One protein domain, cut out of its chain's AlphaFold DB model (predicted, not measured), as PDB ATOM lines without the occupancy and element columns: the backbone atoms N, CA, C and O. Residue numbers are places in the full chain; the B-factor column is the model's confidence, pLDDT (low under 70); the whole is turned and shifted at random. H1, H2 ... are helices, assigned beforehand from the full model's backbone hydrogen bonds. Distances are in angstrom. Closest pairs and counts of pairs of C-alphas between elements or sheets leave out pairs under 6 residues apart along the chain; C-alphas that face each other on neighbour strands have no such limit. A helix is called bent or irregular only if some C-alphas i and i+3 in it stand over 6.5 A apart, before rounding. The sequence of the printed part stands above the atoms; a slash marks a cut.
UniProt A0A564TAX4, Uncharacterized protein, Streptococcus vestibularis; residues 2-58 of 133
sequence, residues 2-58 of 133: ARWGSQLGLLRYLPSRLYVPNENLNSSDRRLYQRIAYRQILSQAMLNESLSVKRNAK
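This is residues 2 to 58 of the 133 residues of an uncharacterized protein of Streptococcus vestibularis (UniProt A0A564TAX4). Two helices, H3 and H4, make the arms of an open V, joined end to end by a tight link, and two short helices, H1 and H2, lie over the outside of the corner. The long link of residues 14 to 26 runs back beside H3 to where that helix begins, and residues 51 to 58, most of them in H4, stick out free at the other end. The printed part has 57 residues with four named helices, in the order H1, H2, H3, H4, and no named strand; its class is all helix. It is loose, with a radius of gyration of the C-alphas of 13.4 A, and flat, spanning 40 by 27 by 14 A.

H3, residues 27 to 40, and H4, residues 44 to 57, have 14 residues each; they are apart, though they follow each other in the chain. H2, residues 10 to 13, is close to H3 but not clearly touching it, the closest C-alphas being those of Arg 12 and Tyr 38, 6.0 A apart. H1, residues 2 to 7, is close to H2 but not clearly touching it, with the C-alphas of Gly 5 and Leu 11 closest at 5.9 A. H1 is also close to H3 but not clearly touching it, the closest C-alphas being those of Ser 6 and Gln 40, 8.0 A apart; their lines are about perpendicular, at 88 degrees. H1 and H4 are close but not clearly touching as well, with the C-alphas of Arg 3 and Leu 47 closest at 7.7 A, at a shallow tilt of 27 degrees, opposite ways. H2 and H4 are apart. In H1 and H3 every O i to N i+4 pair is within hydrogen-bond range, in H4 8 of 10 are, and H2 is too short for such a pair.

H3 measures 20.0 A from its first to its last C-alpha and begins at C-alpha 27 (10.325, 21.835, -38.368). H4 measures 19.4 A and ends at C-alpha 57 (35.895, 23.000, -64.397); it is irregular, with C-alphas 51 and 54 7.5 A apart. H1 measures 8.8 A and begins at C-alpha 2 (27.098, 40.284, -51.779). H2 is neither bent nor irregular, but only just: C-alphas 10 and 13, its first and last, are 6.1 A apart.

The two C-alphas farthest apart are those of Ser 27 and Lys 58, at 40.3 A. Without residues 51 to 58, which stand free, the body spans 32 by 23 by 14 A. The printed part has no cut. The link from H2 to H3 is long, while those from H1 to H2 and from H3 to H4 are tight. The mean pLDDT of the printed part is 78.8, and residues 2 to 7 and 15 to 23 of the model are under 70.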
ATOM      1  N   ALA A   2      27.641  41.317 -52.683       62.31
ATOM      2  CA  ALA A   2      27.098  40.284 -51.779       62.31
ATOM      3  C   ALA A   2      27.949  39.980 -50.520       62.31
ATOM      4  O   ALA A   2      27.405  39.866 -49.426       62.31
ATOM      5  N   ARG A   3      29.287  39.929 -50.637       65.12
ATOM      6  CA  ARG A   3      30.201  39.709 -49.492       65.12
ATOM      7  C   ARG A   3      30.105  40.806 -48.423       65.12
ATOM      8  O   ARG A   3      30.041  40.504 -47.239       65.12
ATOM      9  N   TRP A   4      30.060  42.066 -48.855       64.00
ATOM     10  CA  TRP A   4      29.924  43.225 -47.969       64.00
ATOM     11  C   TRP A   4      28.547  43.248 -47.295       64.00
ATOM     12  O   TRP A   4      28.458  43.455 -46.089       64.00
ATOM     13  N   GLY A   5      27.484  42.931 -48.045       68.00
ATOM     14  CA  GLY A   5      26.139  42.771 -47.485       68.00
ATOM     15  C   GLY A   5      26.042  41.653 -46.438       68.00
ATOM     16  O   GLY A   5      25.327  41.812 -45.452       68.00
ATOM     17  N   SER A   6      26.779  40.546 -46.617       67.25
ATOM     18  CA  SER A   6      26.868  39.461 -45.624       67.25
ATOM     19  C   SER A   6      27.545  39.932 -44.334       67.25
ATOM     20  O   SER A   6      26.986  39.779 -43.251       67.25
ATOM     21  N   GLN A   7      28.708  40.584 -44.446       69.75
ATOM     22  CA  GLN A   7      29.484  41.064 -43.294       69.75
ATOM     23  C   GLN A   7      28.749  42.131 -42.474       69.75
ATOM     24  O   GLN A   7      28.826  42.118 -41.249       69.75
ATOM     25  N   LEU A   8      27.998  43.016 -43.133       77.75
ATOM     26  CA  LEU A   8      27.165  44.032 -42.478       77.75
ATOM     27  C   LEU A   8      25.841  43.468 -41.931       77.75
ATOM     28  O   LEU A   8      25.044  44.205 -41.360       77.75
ATOM     29  N   GLY A   9      25.569  42.172 -42.123       71.06
ATOM     30  CA  GLY A   9      24.348  41.517 -41.652       71.06
ATOM     31  C   GLY A   9      23.082  41.870 -42.442       71.06
ATOM     32  O   GLY A   9      22.012  41.373 -42.100       71.06
ATOM     33  N   LEU A  10      23.188  42.658 -43.517       77.94
ATOM     34  CA  LEU A  10      22.056  43.088 -44.349       77.94
ATOM     35  C   LEU A  10      21.345  41.908 -45.014       77.94
ATOM     36  O   LEU A  10      20.140  41.954 -45.253       77.94
ATOM     37  N   LEU A  11      22.072  40.820 -45.270       72.88
ATOM     38  CA  LEU A  11      21.474  39.624 -45.850       72.88
ATOM     39  C   LEU A  11      20.471  38.950 -44.905       72.88
ATOM     40  O   LEU A  11      19.571  38.289 -45.396       72.88
ATOM     41  N   ARG A  12      20.514  39.181 -43.581       71.88
ATOM     42  CA  ARG A  12      19.545  38.597 -42.625       71.88
ATOM     43  C   ARG A  12      18.090  38.998 -42.895       71.88
ATOM     44  O   ARG A  12      17.194  38.276 -42.469       71.88
ATOM     45  N   TYR A  13      17.865  40.103 -43.604       75.75
ATOM     46  CA  TYR A  13      16.532  40.586 -43.979       75.75
ATOM     47  C   TYR A  13      15.967  39.924 -45.244       75.75
ATOM     48  O   TYR A  13      14.817  40.171 -45.603       75.75
ATOM     49  N   LEU A  14      16.745  39.080 -45.930       72.12
ATOM     50  CA  LEU A  14      16.235  38.310 -47.059       72.12
ATOM     51  C   LEU A  14      15.214  37.245 -46.597       72.12
ATOM     52  O   LEU A  14      15.358  36.692 -45.501       72.12
ATOM     53  N   PRO A  15      14.203  36.921 -47.431       66.00
ATOM     54  CA  PRO A  15      13.162  35.947 -47.102       66.00
ATOM     55  C   PRO A  15      13.703  34.580 -46.673       66.00
ATOM     56  O   PRO A  15      14.583  34.022 -47.326       66.00
ATOM     57  N   SER A  16      13.091  33.981 -45.645       63.31
ATOM     58  CA  SER A  16      13.493  32.673 -45.099       63.31
ATOM     59  C   SER A  16      13.475  31.535 -46.125       63.31
ATOM     60  O   SER A  16      14.305  30.630 -46.060       63.31
ATOM     61  N   ARG A  17      12.580  31.620 -47.118       63.44
ATOM     62  CA  ARG A  17      12.498  30.689 -48.256       63.44
ATOM     63  C   ARG A  17      13.786  30.593 -49.079       63.44
ATOM     64  O   ARG A  17      14.004  29.587 -49.733       63.44
ATOM     65  N   LEU A  18      14.648  31.615 -49.042       65.50
ATOM     66  CA  LEU A  18      15.946  31.587 -49.728       65.50
ATOM     67  C   LEU A  18      16.995  30.760 -48.968       65.50
ATOM     68  O   LEU A  18      18.038  30.440 -49.527       65.50
ATOM     69  N   TYR A  19      16.729  30.416 -47.704       62.91
ATOM     70  CA  TYR A  19      17.637  29.651 -46.841       62.91
ATOM     71  C   TYR A  19      17.271  28.184 -46.710       62.91
ATOM     72  O   TYR A  19      18.111  27.371 -46.334       62.91
ATOM     73  N   VAL A  20      16.008  27.859 -46.961       68.50
ATOM     74  CA  VAL A  20      15.452  26.526 -46.763       68.50
ATOM     75  C   VAL A  20      14.675  26.173 -48.026       68.50
ATOM     76  O   VAL A  20      13.485  26.476 -48.104       68.50
ATOM     77  N   PRO A  21      15.340  25.583 -49.033       62.81
ATOM     78  CA  PRO A  21      14.740  25.373 -50.347       62.81
ATOM     79  C   PRO A  21      13.744  24.208 -50.382       62.81
ATOM     80  O   PRO A  21      13.112  23.988 -51.405       62.81
ATOM     81  N   ASN A  22      13.619  23.441 -49.295       69.31
ATOM     82  CA  ASN A  22      12.889  22.182 -49.291       69.31
ATOM     83  C   ASN A  22      11.729  22.189 -48.288       69.31
ATOM     84  O   ASN A  22      11.927  22.339 -47.078       69.31
ATOM     85  N   GLU A  23      10.519  21.994 -48.807       69.38
ATOM     86  CA  GLU A  23       9.279  21.940 -48.031       69.38
ATOM     87  C   GLU A  23       9.106  20.627 -47.257       69.38
ATOM     88  O   GLU A  23       8.467  20.635 -46.205       69.38
ATOM     89  N   ASN A  24       9.753  19.542 -47.701       75.38
ATOM     90  CA  ASN A  24       9.702  18.217 -47.073       75.38
ATOM     91  C   ASN A  24      10.558  18.112 -45.799       75.38
ATOM     92  O   ASN A  24      10.552  17.081 -45.128       75.38
ATOM     93  N   LEU A  25      11.308  19.160 -45.448       78.62
ATOM     94  CA  LEU A  25      12.064  19.202 -44.199       78.62
ATOM     95  C   LEU A  25      11.121  19.383 -43.004       78.62
ATOM     96  O   LEU A  25      10.241  20.248 -43.001       78.62
ATOM     97  N   ASN A  26      11.354  18.618 -41.937       84.31
ATOM     98  CA  ASN A  26      10.606  18.786 -40.693       84.31
ATOM     99  C   ASN A  26      10.954  20.126 -40.007       84.31
ATOM    100  O   ASN A  26      11.932  20.804 -40.331       84.31
ATOM    101  N   SER A  27      10.156  20.524 -39.013       84.88
ATOM    102  CA  SER A  27      10.325  21.835 -38.368       84.88
ATOM    103  C   SER A  27      11.690  22.027 -37.685       84.88
ATOM    104  O   SER A  27      12.200  23.150 -37.652       84.88
ATOM    105  N   SER A  28      12.295  20.962 -37.149       87.62
ATOM    106  CA  SER A  28      13.637  21.005 -36.551       87.62
ATOM    107  C   SER A  28      14.714  21.264 -37.596       87.62
ATOM    108  O   SER A  28      15.529  22.164 -37.393       87.62
ATOM    109  N   ASP A  29      14.670  20.559 -38.725       85.25
ATOM    110  CA  ASP A  29      15.634  20.714 -39.813       85.25
ATOM    111  C   ASP A  29      15.540  22.117 -40.402       85.25
ATOM    112  O   ASP A  29      16.545  22.815 -40.526       85.25
ATOM    113  N   ARG A  30      14.317  22.602 -40.660       83.94
ATOM    114  CA  ARG A  30      14.095  23.968 -41.161       83.94
ATOM    115  C   ARG A  30      14.690  25.015 -40.215       83.94
ATOM    116  O   ARG A  30      15.375  25.930 -40.673       83.94
ATOM    117  N   ARG A  31      14.495  24.867 -38.897       84.94
ATOM    118  CA  ARG A  31      15.109  25.756 -37.891       84.94
ATOM    119  C   ARG A  31      16.634  25.663 -37.890       84.94
ATOM    120  O   ARG A  31      17.292  26.688 -37.722       84.94
ATOM    121  N   LEU A  32      17.200  24.469 -38.061       85.25
ATOM    122  CA  LEU A  32      18.647  24.271 -38.130       85.25
ATOM    123  C   LEU A  32      19.246  24.971 -39.356       85.25
ATOM    124  O   LEU A  32      20.150  25.793 -39.197       85.25
ATOM    125  N   TYR A  33      18.705  24.723 -40.551       82.75
ATOM    126  CA  TYR A  33      19.144  25.382 -41.787       82.75
ATOM    127  C   TYR A  33      19.041  26.905 -41.684       82.75
ATOM    128  O   TYR A  33      19.987  27.618 -42.019       82.75
ATOM    129  N   GLN A  34      17.939  27.414 -41.131       81.00
ATOM    130  CA  GLN A  34      17.757  28.844 -40.916       81.00
ATOM    131  C   GLN A  34      18.813  29.430 -39.960       81.00
ATOM    132  O   GLN A  34      19.355  30.502 -40.223       81.00
ATOM    133  N   ARG A  35      19.161  28.728 -38.873       83.94
ATOM    134  CA  ARG A  35      20.233  29.155 -37.952       83.94
ATOM    135  C   ARG A  35      21.602  29.171 -38.632       83.94
ATOM    136  O   ARG A  35      22.355  30.122 -38.433       83.94
ATOM    137  N   ILE A  36      21.915  28.151 -39.433       82.62
ATOM    138  CA  ILE A  36      23.165  28.084 -40.206       82.62
ATOM    139  C   ILE A  36      23.234  29.262 -41.183       82.62
ATOM    140  O   ILE A  36      24.236  29.977 -41.207       82.62
ATOM    141  N   ALA A  37      22.150  29.523 -41.914       79.38
ATOM    142  CA  ALA A  37      22.066  30.655 -42.823       79.38
ATOM    143  C   ALA A  37      22.243  31.996 -42.094       79.38
ATOM    144  O   ALA A  37      23.082  32.797 -42.486       79.38
ATOM    145  N   TYR A  38      21.552  32.243 -40.978       77.31
ATOM    146  CA  TYR A  38      21.741  33.495 -40.232       77.31
ATOM    147  C   TYR A  38      23.150  33.672 -39.665       77.31
ATOM    148  O   TYR A  38      23.626  34.806 -39.550       77.31
ATOM    149  N   ARG A  39      23.817  32.568 -39.315       79.50
ATOM    150  CA  ARG A  39      25.198  32.586 -38.834       79.50
ATOM    151  C   ARG A  39      26.191  32.868 -39.960       79.50
ATOM    152  O   ARG A  39      27.171  33.565 -39.719       79.50
ATOM    153  N   GLN A  40      25.980  32.303 -41.150       75.38
ATOM    154  CA  GLN A  40      27.012  32.273 -42.188       75.38
ATOM    155  C   GLN A  40      26.470  32.257 -43.626       75.38
ATOM    156  O   GLN A  40      26.976  31.534 -44.485       75.38
ATOM    157  N   ILE A  41      25.453  33.068 -43.920       74.81
ATOM    158  CA  ILE A  41      24.963  33.229 -45.290       74.81
ATOM    159  C   ILE A  41      26.089  33.741 -46.203       74.81
ATOM    160  O   ILE A  41      26.764  34.726 -45.890       74.81
ATOM    161  N   LEU A  42      26.282  33.074 -47.347       74.50
ATOM    162  CA  LEU A  42      27.359  33.362 -48.299       74.50
ATOM    163  C   LEU A  42      28.732  33.352 -47.622       74.50
ATOM    164  O   LEU A  42      29.480  34.333 -47.668       74.50
ATOM    165  N   SER A  43      29.048  32.229 -46.976       80.12
ATOM    166  CA  SER A  43      30.361  32.002 -46.382       80.12
ATOM    167  C   SER A  43      31.486  32.274 -47.390       80.12
ATOM    168  O   SER A  43      31.302  32.209 -48.610       80.12
ATOM    169  N   GLN A  44      32.694  32.544 -46.889       83.62
ATOM    170  CA  GLN A  44      33.856  32.728 -47.759       83.62
ATOM    171  C   GLN A  44      34.072  31.516 -48.683       83.62
ATOM    172  O   GLN A  44      34.477  31.702 -49.827       83.62
ATOM    173  N   ALA A  45      33.751  30.303 -48.217       87.88
ATOM    174  CA  ALA A  45      33.796  29.091 -49.028       87.88
ATOM    175  C   ALA A  45      32.798  29.148 -50.196       87.88
ATOM    176  O   ALA A  45      33.221  29.011 -51.340       87.88
ATOM    177  N   MET A  46      31.522  29.470 -49.938       85.75
ATOM    178  CA  MET A  46      30.494  29.592 -50.988       85.75
ATOM    179  C   MET A  46      30.866  30.643 -52.044       85.75
ATOM    180  O   MET A  46      30.687  30.435 -53.245       85.75
ATOM    181  N   LEU A  47      31.412  31.784 -51.605       87.25
ATOM    182  CA  LEU A  47      31.877  32.839 -52.508       87.25
ATOM    183  C   LEU A  47      33.077  32.377 -53.341       87.25
ATOM    184  O   LEU A  47      33.100  32.582 -54.553       87.25
ATOM    185  N   ASN A  48      34.068  31.752 -52.704       91.75
ATOM    186  CA  ASN A  48      35.254  31.245 -53.390       91.75
ATOM    187  C   ASN A  48      34.896  30.177 -54.425       91.75
ATOM    188  O   ASN A  48      35.462  30.185 -55.520       91.75
ATOM    189  N   GLU A  49      33.958  29.290 -54.095       90.50
ATOM    190  CA  GLU A  49      33.443  28.258 -54.990       90.50
ATOM    191  C   GLU A  49      32.746  28.878 -56.203       90.50
ATOM    192  O   GLU A  49      33.137  28.606 -57.340       90.50
ATOM    193  N   SER A  50      31.832  29.825 -55.970       89.62
ATOM    194  CA  SER A  50      31.123  30.553 -57.034       89.62
ATOM    195  C   SER A  50      32.079  31.280 -57.987       89.62
ATOM    196  O   SER A  50      31.884  31.279 -59.202       89.62
ATOM    197  N   LEU A  51      33.145  31.889 -57.456       92.88
ATOM    198  CA  LEU A  51      34.155  32.592 -58.257       92.88
ATOM    199  C   LEU A  51      35.103  31.636 -58.994       92.88
ATOM    200  O   LEU A  51      35.632  31.981 -60.051       92.88
ATOM    201  N   SER A  52      35.338  30.441 -58.448       94.62
ATOM    202  CA  SER A  52      36.330  29.499 -58.977       94.62
ATOM    203  C   SER A  52      35.744  28.448 -59.914       94.62
ATOM    204  O   SER A  52      36.520  27.846 -60.654       94.62
ATOM    205  N   VAL A  53      34.420  28.243 -59.933       92.81
ATOM    206  CA  VAL A  53      33.760  27.138 -60.654       92.81
ATOM    207  C   VAL A  53      34.206  27.023 -62.115       92.81
ATOM    208  O   VAL A  53      34.652  25.961 -62.536       92.81
ATOM    209  N   LYS A  54      34.231  28.130 -62.872       92.69
ATOM    210  CA  LYS A  54      34.635  28.125 -64.292       92.69
ATOM    211  C   LYS A  54      36.100  27.739 -64.496       92.69
ATOM    212  O   LYS A  54      36.438  27.077 -65.472       92.69
ATOM    213  N   ARG A  55      36.987  28.180 -63.599       95.19
ATOM    214  CA  ARG A  55      38.420  27.852 -63.660       95.19
ATOM    215  C   ARG A  55      38.665  26.413 -63.219       95.19
ATOM    216  O   ARG A  55      39.501  25.743 -63.811       95.19
ATOM    217  N   ASN A  56      37.953  25.952 -62.196       93.88
ATOM    218  CA  ASN A  56      38.085  24.599 -61.667       93.88
ATOM    219  C   ASN A  56      37.518  23.559 -62.635       93.88
ATOM    220  O   ASN A  56      38.139  22.520 -62.795       93.88
ATOM    221  N   ALA A  57      36.436  23.871 -63.354       91.75
ATOM    222  CA  ALA A  57      35.895  23.000 -64.397       91.75
ATOM    223  C   ALA A  57      36.937  22.639 -65.472       91.75
ATOM    224  O   ALA A  57      36.924  21.529 -65.983       91.75
ATOM    225  N   LYS A  58      37.896  23.532 -65.768       93.50
ATOM    226  CA  LYS A  58      38.997  23.263 -66.717       93.50
ATOM    227  C   LYS A  58      40.055  22.285 -66.192       93.50
ATOM    228  O   LYS A  58      40.916  21.877 -66.960       93.50
TER     229      LYS A  58